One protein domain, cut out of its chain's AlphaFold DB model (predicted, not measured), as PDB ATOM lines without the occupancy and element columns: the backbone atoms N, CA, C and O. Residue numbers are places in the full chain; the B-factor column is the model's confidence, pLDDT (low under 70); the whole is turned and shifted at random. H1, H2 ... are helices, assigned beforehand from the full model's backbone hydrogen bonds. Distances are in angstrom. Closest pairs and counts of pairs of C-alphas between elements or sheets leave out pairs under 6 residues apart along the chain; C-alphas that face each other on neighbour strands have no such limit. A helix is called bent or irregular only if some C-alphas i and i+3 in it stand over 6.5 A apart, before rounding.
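AT A GLANCE: This is residues 2 to 77 of the 422 residues of the protein "Site-specific DNA-methyltransferase (adenine-specific)" of Moraxella catarrhalis (UniProt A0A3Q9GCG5). This is a flat, loosely wound chain with little regular structure: residues 2 to 20 loop at one end, the chain then crosses to the other end, where H1 lies, and residues 49 to 67 return to the middle before H2 at one side. The printed part has 76 residues, with two named helices, H1 then H2, and no named strand. Its class is all helix, though the helices hold 12 residues. It is loose, with a radius of gyration of the C-alphas of 15.0 A, and spans 46 by 29 by 14 A.

IN THESE COORDINATES: Residues 33 to 34 pair antiparallel with residues 37 to 38. H1, residues 45 to 48, begins at C-alpha (46.415, -22.001, 68.132). H2, residues 68 to 75, is 12.1 A long and ends at C-alpha (33.210, -28.770, 95.679). H2 is irregular, but only just: C-alphas 69 and 72 are 6.6 A apart.

HOW THE PARTS SIT: H1 and H2 are apart. H1 is too short for an O i to N i+4 pair; H2 has 0 of 4 within hydrogen-bond range, but 4 of 5 O i to N i+3 pairs.

THE WHOLE: The C-alphas farthest apart, of Glu 15 and Asp 35, are 46.5 A apart. The printed part has no cut. The link from H1 to H2 is long, with 19 residues. The pLDDT is under 70 at residues 27, 49 to 58, 71 to 72 and 74.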
ATOM      1  N   TYR A   2      40.440 -49.995  84.454       84.62
ATOM      2  CA  TYR A   2      39.224 -50.556  83.812       84.62
ATOM      3  C   TYR A   2      39.393 -51.480  82.590       84.62
ATOM      4  O   TYR A   2      38.486 -52.236  82.278       84.62
ATOM      5  N   CYS A   3      40.557 -51.485  81.936       84.56
ATOM      6  CA  CYS A   3      40.896 -52.254  80.734       84.56
ATOM      7  C   CYS A   3      39.942 -52.028  79.545       84.56
ATOM      8  O   CYS A   3      40.026 -52.734  78.544       84.56
ATOM      9  N   SER A   4      39.106 -50.992  79.622       85.19
ATOM     10  CA  SER A   4      38.165 -50.540  78.605       85.19
ATOM     11  C   SER A   4      38.232 -49.014  78.478       85.19
ATOM     12  O   SER A   4      38.632 -48.312  79.407       85.19
ATOM     13  N   LYS A   5      37.831 -48.488  77.312       82.94
ATOM     14  CA  LYS A   5      37.672 -47.037  77.104       82.94
ATOM     15  C   LYS A   5      36.497 -46.468  77.910       82.94
ATOM     16  O   LYS A   5      36.556 -45.328  78.346       82.94
ATOM     17  N   ILE A   6      35.441 -47.263  78.059       85.00
ATOM     18  CA  ILE A   6      34.192 -46.906  78.732       85.00
ATOM     19  C   ILE A   6      34.120 -47.739  80.014       85.00
ATOM     20  O   ILE A   6      34.108 -48.973  79.939       85.00
ATOM     21  N   ALA A   7      34.110 -47.083  81.172       88.44
ATOM     22  CA  ALA A   7      34.222 -47.718  82.484       88.44
ATOM     23  C   ALA A   7      33.048 -48.655  82.808       88.44
ATOM     24  O   ALA A   7      33.273 -49.711  83.390       88.44
ATOM     25  N   ASN A   8      31.831 -48.322  82.371       90.00
ATOM     26  CA  ASN A   8      30.626 -49.148  82.521       90.00
ATOM     27  C   ASN A   8      30.341 -50.059  81.307       90.00
ATOM     28  O   ASN A   8      29.220 -50.522  81.101       90.00
ATOM     29  N   SER A   9      31.340 -50.298  80.454       89.94
ATOM     30  CA  SER A   9      31.205 -51.212  79.318       89.94
ATOM     31  C   SER A   9      31.206 -52.674  79.776       89.94
ATOM     32  O   SER A   9      31.975 -53.006  80.674       89.94
ATOM     33  N   PRO A  10      30.514 -53.589  79.069       88.25
ATOM     34  CA  PRO A  10      30.671 -55.035  79.272       88.25
ATOM     35  C   PRO A  10      32.103 -55.560  79.053       88.25
ATOM     36  O   PRO A  10      32.405 -56.696  79.395       88.25
ATOM     37  N   LEU A  11      32.978 -54.761  78.429       89.56
ATOM     38  CA  LEU A  11      34.401 -55.070  78.237       89.56
ATOM     39  C   LEU A  11      35.284 -54.563  79.390       89.56
ATOM     40  O   LEU A  11      36.496 -54.783  79.372       89.56
ATOM     41  N   SER A  12      34.706 -53.831  80.346       90.19
ATOM     42  CA  SER A  12      35.398 -53.370  81.546       90.19
ATOM     43  C   SER A  12      35.667 -54.546  82.475       90.19
ATOM     44  O   SER A  12      34.832 -55.428  82.641       90.19
ATOM     45  N   ILE A  13      36.821 -54.536  83.138       91.56
ATOM     46  CA  ILE A  13      37.107 -55.486  84.225       91.56
ATOM     47  C   ILE A  13      36.437 -55.088  85.553       91.56
ATOM     48  O   ILE A  13      36.630 -55.772  86.554       91.56
ATOM     49  N   CYS A  14      35.718 -53.960  85.585       85.69
ATOM     50  CA  CYS A  14      34.996 -53.455  86.748       85.69
ATOM     51  C   CYS A  14      33.561 -53.087  86.353       85.69
ATOM     52  O   CYS A  14      33.363 -52.198  85.526       85.69
ATOM     53  N   GLU A  15      32.581 -53.742  86.973       83.62
ATOM     54  CA  GLU A  15      31.149 -53.562  86.689       83.62
ATOM     55  C   GLU A  15      30.460 -52.586  87.664       83.62
ATOM     56  O   GLU A  15      29.257 -52.375  87.582       83.62
ATOM     57  N   GLU A  16      31.208 -51.975  88.590       87.56
ATOM     58  CA  GLU A  16      30.658 -51.131  89.667       87.56
ATOM     59  C   GLU A  16      30.310 -49.694  89.239       87.56
ATOM     60  O   GLU A  16      29.828 -48.910  90.054       87.56
ATOM     61  N   PHE A  17      30.592 -49.302  87.994       86.94
ATOM     62  CA  PHE A  17      30.417 -47.919  87.550       86.94
ATOM     63  C   PHE A  17      29.067 -47.694  86.872       86.94
ATOM     64  O   PHE A  17      28.737 -48.351  85.890       86.94
ATOM     65  N   ASP A  18      28.350 -46.666  87.323       87.12
ATOM     66  CA  ASP A  18      27.090 -46.228  86.709       87.12
ATOM     67  C   ASP A  18      27.298 -45.280  85.512       87.12
ATOM     68  O   ASP A  18      26.349 -44.938  84.806       87.12
ATOM     69  N   ASN A  19      28.537 -44.844  85.259       84.75
ATOM     70  CA  ASN A  19      28.882 -43.897  84.196       84.75
ATOM     71  C   ASN A  19      30.068 -44.381  83.338       84.75
ATOM     72  O   ASN A  19      30.810 -45.290  83.709       84.75
ATOM     73  N   ASP A  20      30.237 -43.768  82.168       85.88
ATOM     74  CA  ASP A  20      31.246 -44.132  81.166       85.88
ATOM     75  C   ASP A  20      32.688 -43.760  81.556       85.88
ATOM     76  O   ASP A  20      33.638 -44.327  81.017       85.88
ATOM     77  N   MET A  21      32.856 -42.853  82.514       80.25
ATOM     78  CA  MET A  21      34.132 -42.307  82.982       80.25
ATOM     79  C   MET A  21      34.712 -43.062  84.195       80.25
ATOM     80  O   MET A  21      35.929 -43.092  84.412       80.25
ATOM     81  N   GLY A  22      33.860 -43.712  84.986       84.69
ATOM     82  CA  GLY A  22      34.216 -44.290  86.276       84.69
ATOM     83  C   GLY A  22      34.749 -43.216  87.224       84.69
ATOM     84  O   GLY A  22      34.134 -42.167  87.392       84.69
ATOM     85  N   ASN A  23      35.925 -43.448  87.812       82.12
ATOM     86  CA  ASN A  23      36.629 -42.451  88.632       82.12
ATOM     87  C   ASN A  23      37.659 -41.632  87.825       82.12
ATOM     88  O   ASN A  23      38.463 -40.909  88.418       82.12
ATOM     89  N   ILE A  24      37.688 -41.758  86.491       80.50
ATOM     90  CA  ILE A  24      38.573 -40.971  85.622       80.50
ATOM     91  C   ILE A  24      37.761 -39.886  84.944       80.50
ATOM     92  O   ILE A  24      36.955 -40.155  84.064       80.50
ATOM     93  N   ILE A  25      38.041 -38.637  85.277       76.38
ATOM     94  CA  ILE A  25      37.344 -37.527  84.642       76.38
ATOM     95  C   ILE A  25      38.002 -37.210  83.293       76.38
ATOM     96  O   ILE A  25      39.133 -36.717  83.243       76.38
ATOM     97  N   PHE A  26      37.268 -37.456  82.206       72.31
ATOM     98  CA  PHE A  26      37.633 -37.109  80.831       72.31
ATOM     99  C   PHE A  26      36.815 -35.902  80.342       72.31
ATOM    100  O   PHE A  26      36.050 -36.001  79.389       72.31
ATOM    101  N   GLY A  27      36.926 -34.743  80.993       66.25
ATOM    102  CA  GLY A  27      36.223 -33.545  80.511       66.25
ATOM    103  C   GLY A  27      36.998 -32.815  79.410       66.25
ATOM    104  O   GLY A  27      38.234 -32.856  79.368       66.25
ATOM    105  N   ALA A  28      36.285 -32.180  78.484       70.62
ATOM    106  CA  ALA A  28      36.870 -31.357  77.438       70.62
ATOM    107  C   ALA A  28      37.252 -29.963  77.957       70.62
ATOM    108  O   ALA A  28      36.875 -29.525  79.049       70.62
ATOM    109  N   VAL A  29      38.064 -29.282  77.153       73.25
ATOM    110  CA  VAL A  29      38.591 -27.950  77.437       73.25
ATOM    111  C   VAL A  29      38.420 -27.078  76.213       73.25
ATOM    112  O   VAL A  29      38.747 -27.493  75.097       73.25
ATOM    113  N   HIS A  30      38.011 -25.835  76.442       77.50
ATOM    114  CA  HIS A  30      37.998 -24.809  75.414       77.50
ATOM    115  C   HIS A  30      39.178 -23.860  75.633       77.50
ATOM    116  O   HIS A  30      39.357 -23.257  76.688       77.50
ATOM    117  N   HIS A  31      40.042 -23.740  74.627       78.81
ATOM    118  CA  HIS A  31      41.200 -22.858  74.712       78.81
ATOM    119  C   HIS A  31      40.830 -21.421  74.329       78.81
ATOM    120  O   HIS A  31      40.454 -21.145  73.190       78.81
ATOM    121  N   HIS A  32      41.067 -20.473  75.236       83.06
ATOM    122  CA  HIS A  32      41.044 -19.048  74.905       83.06
ATOM    123  C   HIS A  32      42.390 -18.609  74.314       83.06
ATOM    124  O   HIS A  32      43.387 -18.467  75.028       83.06
ATOM    125  N   PHE A  33      42.436 -18.412  72.994       83.50
ATOM    126  CA  PHE A  33      43.653 -18.005  72.287       83.50
ATOM    127  C   PHE A  33      43.813 -16.482  72.241       83.50
ATOM    128  O   PHE A  33      42.904 -15.755  71.847       83.50
ATOM    129  N   LYS A  34      45.013 -16.006  72.584       83.00
ATOM    130  CA  LYS A  34      45.460 -14.621  72.421       83.00
ATOM    131  C   LYS A  34      46.852 -14.626  71.791       83.00
ATOM    132  O   LYS A  34      47.719 -15.385  72.217       83.00
ATOM    133  N   ASP A  35      47.050 -13.824  70.746       83.81
ATOM    134  CA  ASP A  35      48.316 -13.747  69.997       83.81
ATOM    135  C   ASP A  35      48.833 -15.129  69.528       83.81
ATOM    136  O   ASP A  35      50.026 -15.433  69.575       83.81
ATOM    137  N   GLY A  36      47.913 -16.009  69.110       80.38
ATOM    138  CA  GLY A  36      48.225 -17.352  68.611       80.38
ATOM    139  C   GLY A  36      48.560 -18.399  69.682       80.38
ATOM    140  O   GLY A  36      48.951 -19.513  69.322       80.38
ATOM    141  N   LYS A  37      48.412 -18.098  70.982       81.62
ATOM    142  CA  LYS A  37      48.632 -19.049  72.091       81.62
ATOM    143  C   LYS A  37      47.494 -19.024  73.113       81.62
ATOM    144  O   LYS A  37      46.886 -17.986  73.343       81.62
ATOM    145  N   CYS A  38      47.201 -20.161  73.742       82.69
ATOM    146  CA  CYS A  38      46.234 -20.235  74.835       82.69
ATOM    147  C   CYS A  38      46.759 -19.460  76.054       82.69
ATOM    148  O   CYS A  38      47.908 -19.654  76.454       82.69
ATOM    149  N   SER A  39      45.933 -18.605  76.656       83.19
ATOM    150  CA  SER A  39      46.308 -17.789  77.822       83.19
ATOM    151  C   SER A  39      46.627 -18.612  79.078       83.19
ATOM    152  O   SER A  39      47.434 -18.187  79.906       83.19
ATOM    153  N   GLU A  40      46.037 -19.801  79.214       83.06
ATOM    154  CA  GLU A  40      46.123 -20.613  80.430       83.06
ATOM    155  C   GLU A  40      47.223 -21.669  80.356       83.06
ATOM    156  O   GLU A  40      48.080 -21.722  81.238       83.06
ATOM    157  N   CYS A  41      47.276 -22.468  79.288       79.38
ATOM    158  CA  CYS A  41      48.317 -23.488  79.133       79.38
ATOM    159  C   CYS A  41      49.471 -23.062  78.214       79.38
ATOM    160  O   CYS A  41      50.575 -23.573  78.357       79.38
ATOM    161  N   GLY A  42      49.271 -22.105  77.302       77.94
ATOM    162  CA  GLY A  42      50.281 -21.714  76.310       77.94
ATOM    163  C   GLY A  42      50.287 -22.561  75.032       77.94
ATOM    164  O   GLY A  42      51.173 -22.377  74.195       77.94
ATOM    165  N   ALA A  43      49.317 -23.466  74.862       78.62
ATOM    166  CA  ALA A  43      49.140 -24.261  73.648       78.62
ATOM    167  C   ALA A  43      49.008 -23.376  72.393       78.62
ATOM    168  O   ALA A  43      48.341 -22.344  72.421       78.62
ATOM    169  N   SER A  44      49.643 -23.772  71.286       77.12
ATOM    170  CA  SER A  44      49.606 -23.024  70.019       77.12
ATOM    171  C   SER A  44      48.246 -23.149  69.329       77.12
ATOM    172  O   SER A  44      47.769 -24.262  69.106       77.12
ATOM    173  N   GLN A  45      47.661 -22.024  68.908       79.19
ATOM    174  CA  GLN A  45      46.415 -22.001  68.132       79.19
ATOM    175  C   GLN A  45      46.552 -22.777  66.819       79.19
ATOM    176  O   GLN A  45      45.633 -23.493  66.435       79.19
ATOM    177  N   GLY A  46      47.715 -22.718  66.163       74.00
ATOM    178  CA  GLY A  46      47.955 -23.460  64.922       74.00
ATOM    179  C   GLY A  46      47.953 -24.984  65.099       74.00
ATOM    180  O   GLY A  46      47.691 -25.704  64.143       74.00
ATOM    181  N   VAL A  47      48.217 -25.482  66.314       71.31
ATOM    182  CA  VAL A  47      48.271 -26.926  66.621       71.31
ATOM    183  C   VAL A  47      46.984 -27.420  67.288       71.31
ATOM    184  O   VAL A  47      46.582 -28.562  67.060       71.31
ATOM    185  N   PHE A  48      46.352 -26.586  68.119       70.94
ATOM    186  CA  PHE A  48      45.225 -26.967  68.979       70.94
ATOM    187  C   PHE A  48      43.899 -26.279  68.617       70.94
ATOM    188  O   PHE A  48      42.857 -26.723  69.078       70.94
ATOM    189  N   GLY A  49      43.902 -25.241  67.775       66.00
ATOM    190  CA  GLY A  49      42.702 -24.456  67.455       66.00
ATOM    191  C   GLY A  49      41.670 -25.166  66.573       66.00
ATOM    192  O   GLY A  49      40.493 -24.845  66.663       66.00
ATOM    193  N   ASN A  50      42.087 -26.151  65.765       62.19
ATOM    194  CA  ASN A  50      41.222 -26.853  64.800       62.19
ATOM    195  C   ASN A  50      41.063 -28.359  65.088       62.19
ATOM    196  O   ASN A  50      40.621 -29.110  64.220       62.19
ATOM    197  N   ARG A  51      41.454 -28.840  66.276       64.12
ATOM    198  CA  ARG A  51      41.322 -30.264  66.624       64.12
ATOM    199  C   ARG A  51      39.859 -30.595  66.935       64.12
ATOM    200  O   ARG A  51      39.452 -30.536  68.088       64.12
ATOM    201  N   GLN A  52      39.079 -30.939  65.911       52.94
ATOM    202  CA  GLN A  52      37.761 -31.560  66.072       52.94
ATOM    203  C   GLN A  52      37.933 -33.081  66.217       52.94
ATOM    204  O   GLN A  52      38.528 -33.720  65.354       52.94
ATOM    205  N   GLY A  53      37.444 -33.663  67.317       51.16
ATOM    206  CA  GLY A  53      37.375 -35.121  67.511       51.16
ATOM    207  C   GLY A  53      38.640 -35.823  68.031       51.16
ATOM    208  O   GLY A  53      38.585 -37.019  68.305       51.16
ATOM    209  N   LEU A  54      39.761 -35.117  68.215       53.50
ATOM    210  CA  LEU A  54      40.852 -35.601  69.068       53.50
ATOM    211  C   LEU A  54      40.544 -35.187  70.506       53.50
ATOM    212  O   LEU A  54      40.222 -34.026  70.745       53.50
ATOM    213  N   GLU A  55      40.641 -36.130  71.437       52.28
ATOM    214  CA  GLU A  55      40.407 -35.938  72.870       52.28
ATOM    215  C   GLU A  55      41.240 -34.759  73.427       52.28
ATOM    216  O   GLU A  55      42.406 -34.899  73.801       52.28
ATOM    217  N   ASN A  56      40.640 -33.562  73.474       57.66
ATOM    218  CA  ASN A  56      41.221 -32.337  74.037       57.66
ATOM    219  C   ASN A  56      41.078 -32.314  75.577       57.66
ATOM    220  O   ASN A  56      40.804 -31.275  76.169       57.66
ATOM    221  N   HIS A  57      41.265 -33.459  76.241       56.72
ATOM    222  CA  HIS A  57      41.260 -33.563  77.712       56.72
ATOM    223  C   HIS A  57      42.563 -33.057  78.335       56.72
ATOM    224  O   HIS A  57      42.656 -32.811  79.542       56.72
ATOM    225  N   ALA A  58      43.609 -32.936  77.512       60.75
ATOM    226  CA  ALA A  58      44.915 -32.521  77.971       60.75
ATOM    227  C   ALA A  58      44.806 -31.156  78.666       60.75
ATOM    228  O   ALA A  58      44.405 -30.157  78.073       60.75
ATOM    229  N   TYR A  59      45.218 -31.129  79.933       73.19
ATOM    230  CA  TYR A  59      45.361 -29.921  80.744       73.19
ATOM    231  C   TYR A  59      44.070 -29.297  81.297       73.19
ATOM    232  O   TYR A  59      44.131 -28.180  81.810       73.19
ATOM    233  N   ALA A  60      42.933 -29.992  81.300       77.38
ATOM    234  CA  ALA A  60      41.685 -29.463  81.871       77.38
ATOM    235  C   ALA A  60      41.789 -28.994  83.331       77.38
ATOM    236  O   ALA A  60      41.174 -28.007  83.739       77.38
ATOM    237  N   PHE A  61      42.648 -29.648  84.112       80.69
ATOM    238  CA  PHE A  61      42.908 -29.288  85.504       80.69
ATOM    239  C   PHE A  61      43.385 -27.837  85.686       80.69
ATOM    240  O   PHE A  61      43.136 -27.226  86.726       80.69
ATOM    241  N   ILE A  62      44.048 -27.273  84.671       82.25
ATOM    242  CA  ILE A  62      44.623 -25.925  84.711       82.25
ATOM    243  C   ILE A  62      43.844 -24.877  83.908       82.25
ATOM    244  O   ILE A  62      44.334 -23.753  83.829       82.25
ATOM    245  N   HIS A  63      42.676 -25.221  83.351       79.44
ATOM    246  CA  HIS A  63      41.822 -24.304  82.586       79.44
ATOM    247  C   HIS A  63      40.582 -23.867  83.372       79.44
ATOM    248  O   HIS A  63      40.058 -24.627  84.193       79.44
ATOM    249  N   SER A  64      40.113 -22.647  83.108       76.50
ATOM    250  CA  SER A  64      38.883 -22.093  83.674       76.50
ATOM    251  C   SER A  64      37.637 -22.449  82.868       76.50
ATOM    252  O   SER A  64      36.590 -22.655  83.475       76.50
ATOM    253  N   ASP A  65      37.751 -22.531  81.539       76.06
ATOM    254  CA  ASP A  65      36.664 -22.936  80.638       76.06
ATOM    255  C   ASP A  65      36.797 -24.427  80.314       76.06
ATOM    256  O   ASP A  65      37.689 -24.872  79.579       76.06
ATOM    257  N   ARG A  66      35.956 -25.211  80.977       71.75
ATOM    258  CA  ARG A  66      35.994 -26.668  80.992       71.75
ATOM    259  C   ARG A  66      34.600 -27.203  81.250       71.75
ATOM    260  O   ARG A  66      33.795 -26.528  81.887       71.75
ATOM    261  N   ASP A  67      34.360 -28.422  80.790       72.56
ATOM    262  CA  ASP A  67      33.059 -29.068  80.930       72.56
ATOM    263  C   ASP A  67      32.601 -29.154  82.394       72.56
ATOM    264  O   ASP A  67      33.411 -29.336  83.314       72.56
ATOM    265  N   ASP A  68      31.282 -29.116  82.594       73.25
ATOM    266  CA  ASP A  68      30.635 -29.167  83.912       73.25
ATOM    267  C   ASP A  68      30.990 -30.426  84.717       73.25
ATOM    268  O   ASP A  68      30.894 -30.423  85.943       73.25
ATOM    269  N   VAL A  69      31.485 -31.481  84.057       70.62
ATOM    270  CA  VAL A  69      31.995 -32.695  84.714       70.62
ATOM    271  C   VAL A  69      33.158 -32.407  85.679       70.62
ATOM    272  O   VAL A  69      33.401 -33.161  86.615       70.62
ATOM    273  N   PHE A  70      33.870 -31.286  85.509       71.38
ATOM    274  CA  PHE A  70      34.885 -30.827  86.462       71.38
ATOM    275  C   PHE A  70      34.315 -29.991  87.614       71.38
ATOM    276  O   PHE A  70      35.053 -29.660  88.544       71.38
ATOM    277  N   GLY A  71      33.031 -29.629  87.573       68.94
ATOM    278  CA  GLY A  71      32.359 -28.859  88.618       68.94
ATOM    279  C   GLY A  71      32.406 -29.559  89.975       68.94
ATOM    280  O   GLY A  71      32.641 -28.908  90.994       68.94
ATOM    281  N   GLU A  72      32.312 -30.892  89.995       68.88
ATOM    282  CA  GLU A  72      32.427 -31.678  91.228       68.88
ATOM    283  C   GLU A  72      33.785 -31.478  91.917       68.88
ATOM    284  O   GLU A  72      33.830 -31.304  93.138       68.88
ATOM    285  N   LEU A  73      34.883 -31.361  91.150       71.94
ATOM    286  CA  LEU A  73      36.225 -31.091  91.689       71.94
ATOM    287  C   LEU A  73      36.297 -29.770  92.465       71.94
ATOM    288  O   LEU A  73      37.128 -29.639  93.361       71.94
ATOM    289  N   LEU A  74      35.460 -28.783  92.127       69.44
ATOM    290  CA  LEU A  74      35.439 -27.486  92.813       69.44
ATOM    291  C   LEU A  74      34.791 -27.569  94.198       69.44
ATOM    292  O   LEU A  74      35.096 -26.756  95.069       69.44
ATOM    293  N   THR A  75      33.901 -28.541  94.399       77.19
ATOM    294  CA  THR A  75      33.210 -28.770  95.679       77.19
ATOM    295  C   THR A  75      33.838 -29.888  96.506       77.19
ATOM    296  O   THR A  75      33.622 -29.959  97.720       77.19
ATOM    297  N   MET A  76      34.645 -30.742  95.871       82.50
ATOM    298  CA  MET A  76      35.326 -31.852  96.515       82.50
ATOM    299  C   MET A  76      36.391 -31.357  97.496       82.50
ATOM    300  O   MET A  76      37.194 -30.468  97.211       82.50
ATOM    301  N   LYS A  77      36.421 -31.977  98.676       87.69
ATOM    302  CA  LYS A  77      37.484 -31.777  99.660       87.69
ATOM    303  C   LYS A  77      38.506 -32.885  99.478       87.69
ATOM    304  O   LYS A  77      38.236 -34.031  99.813       87.69
TER     305      LYS A  77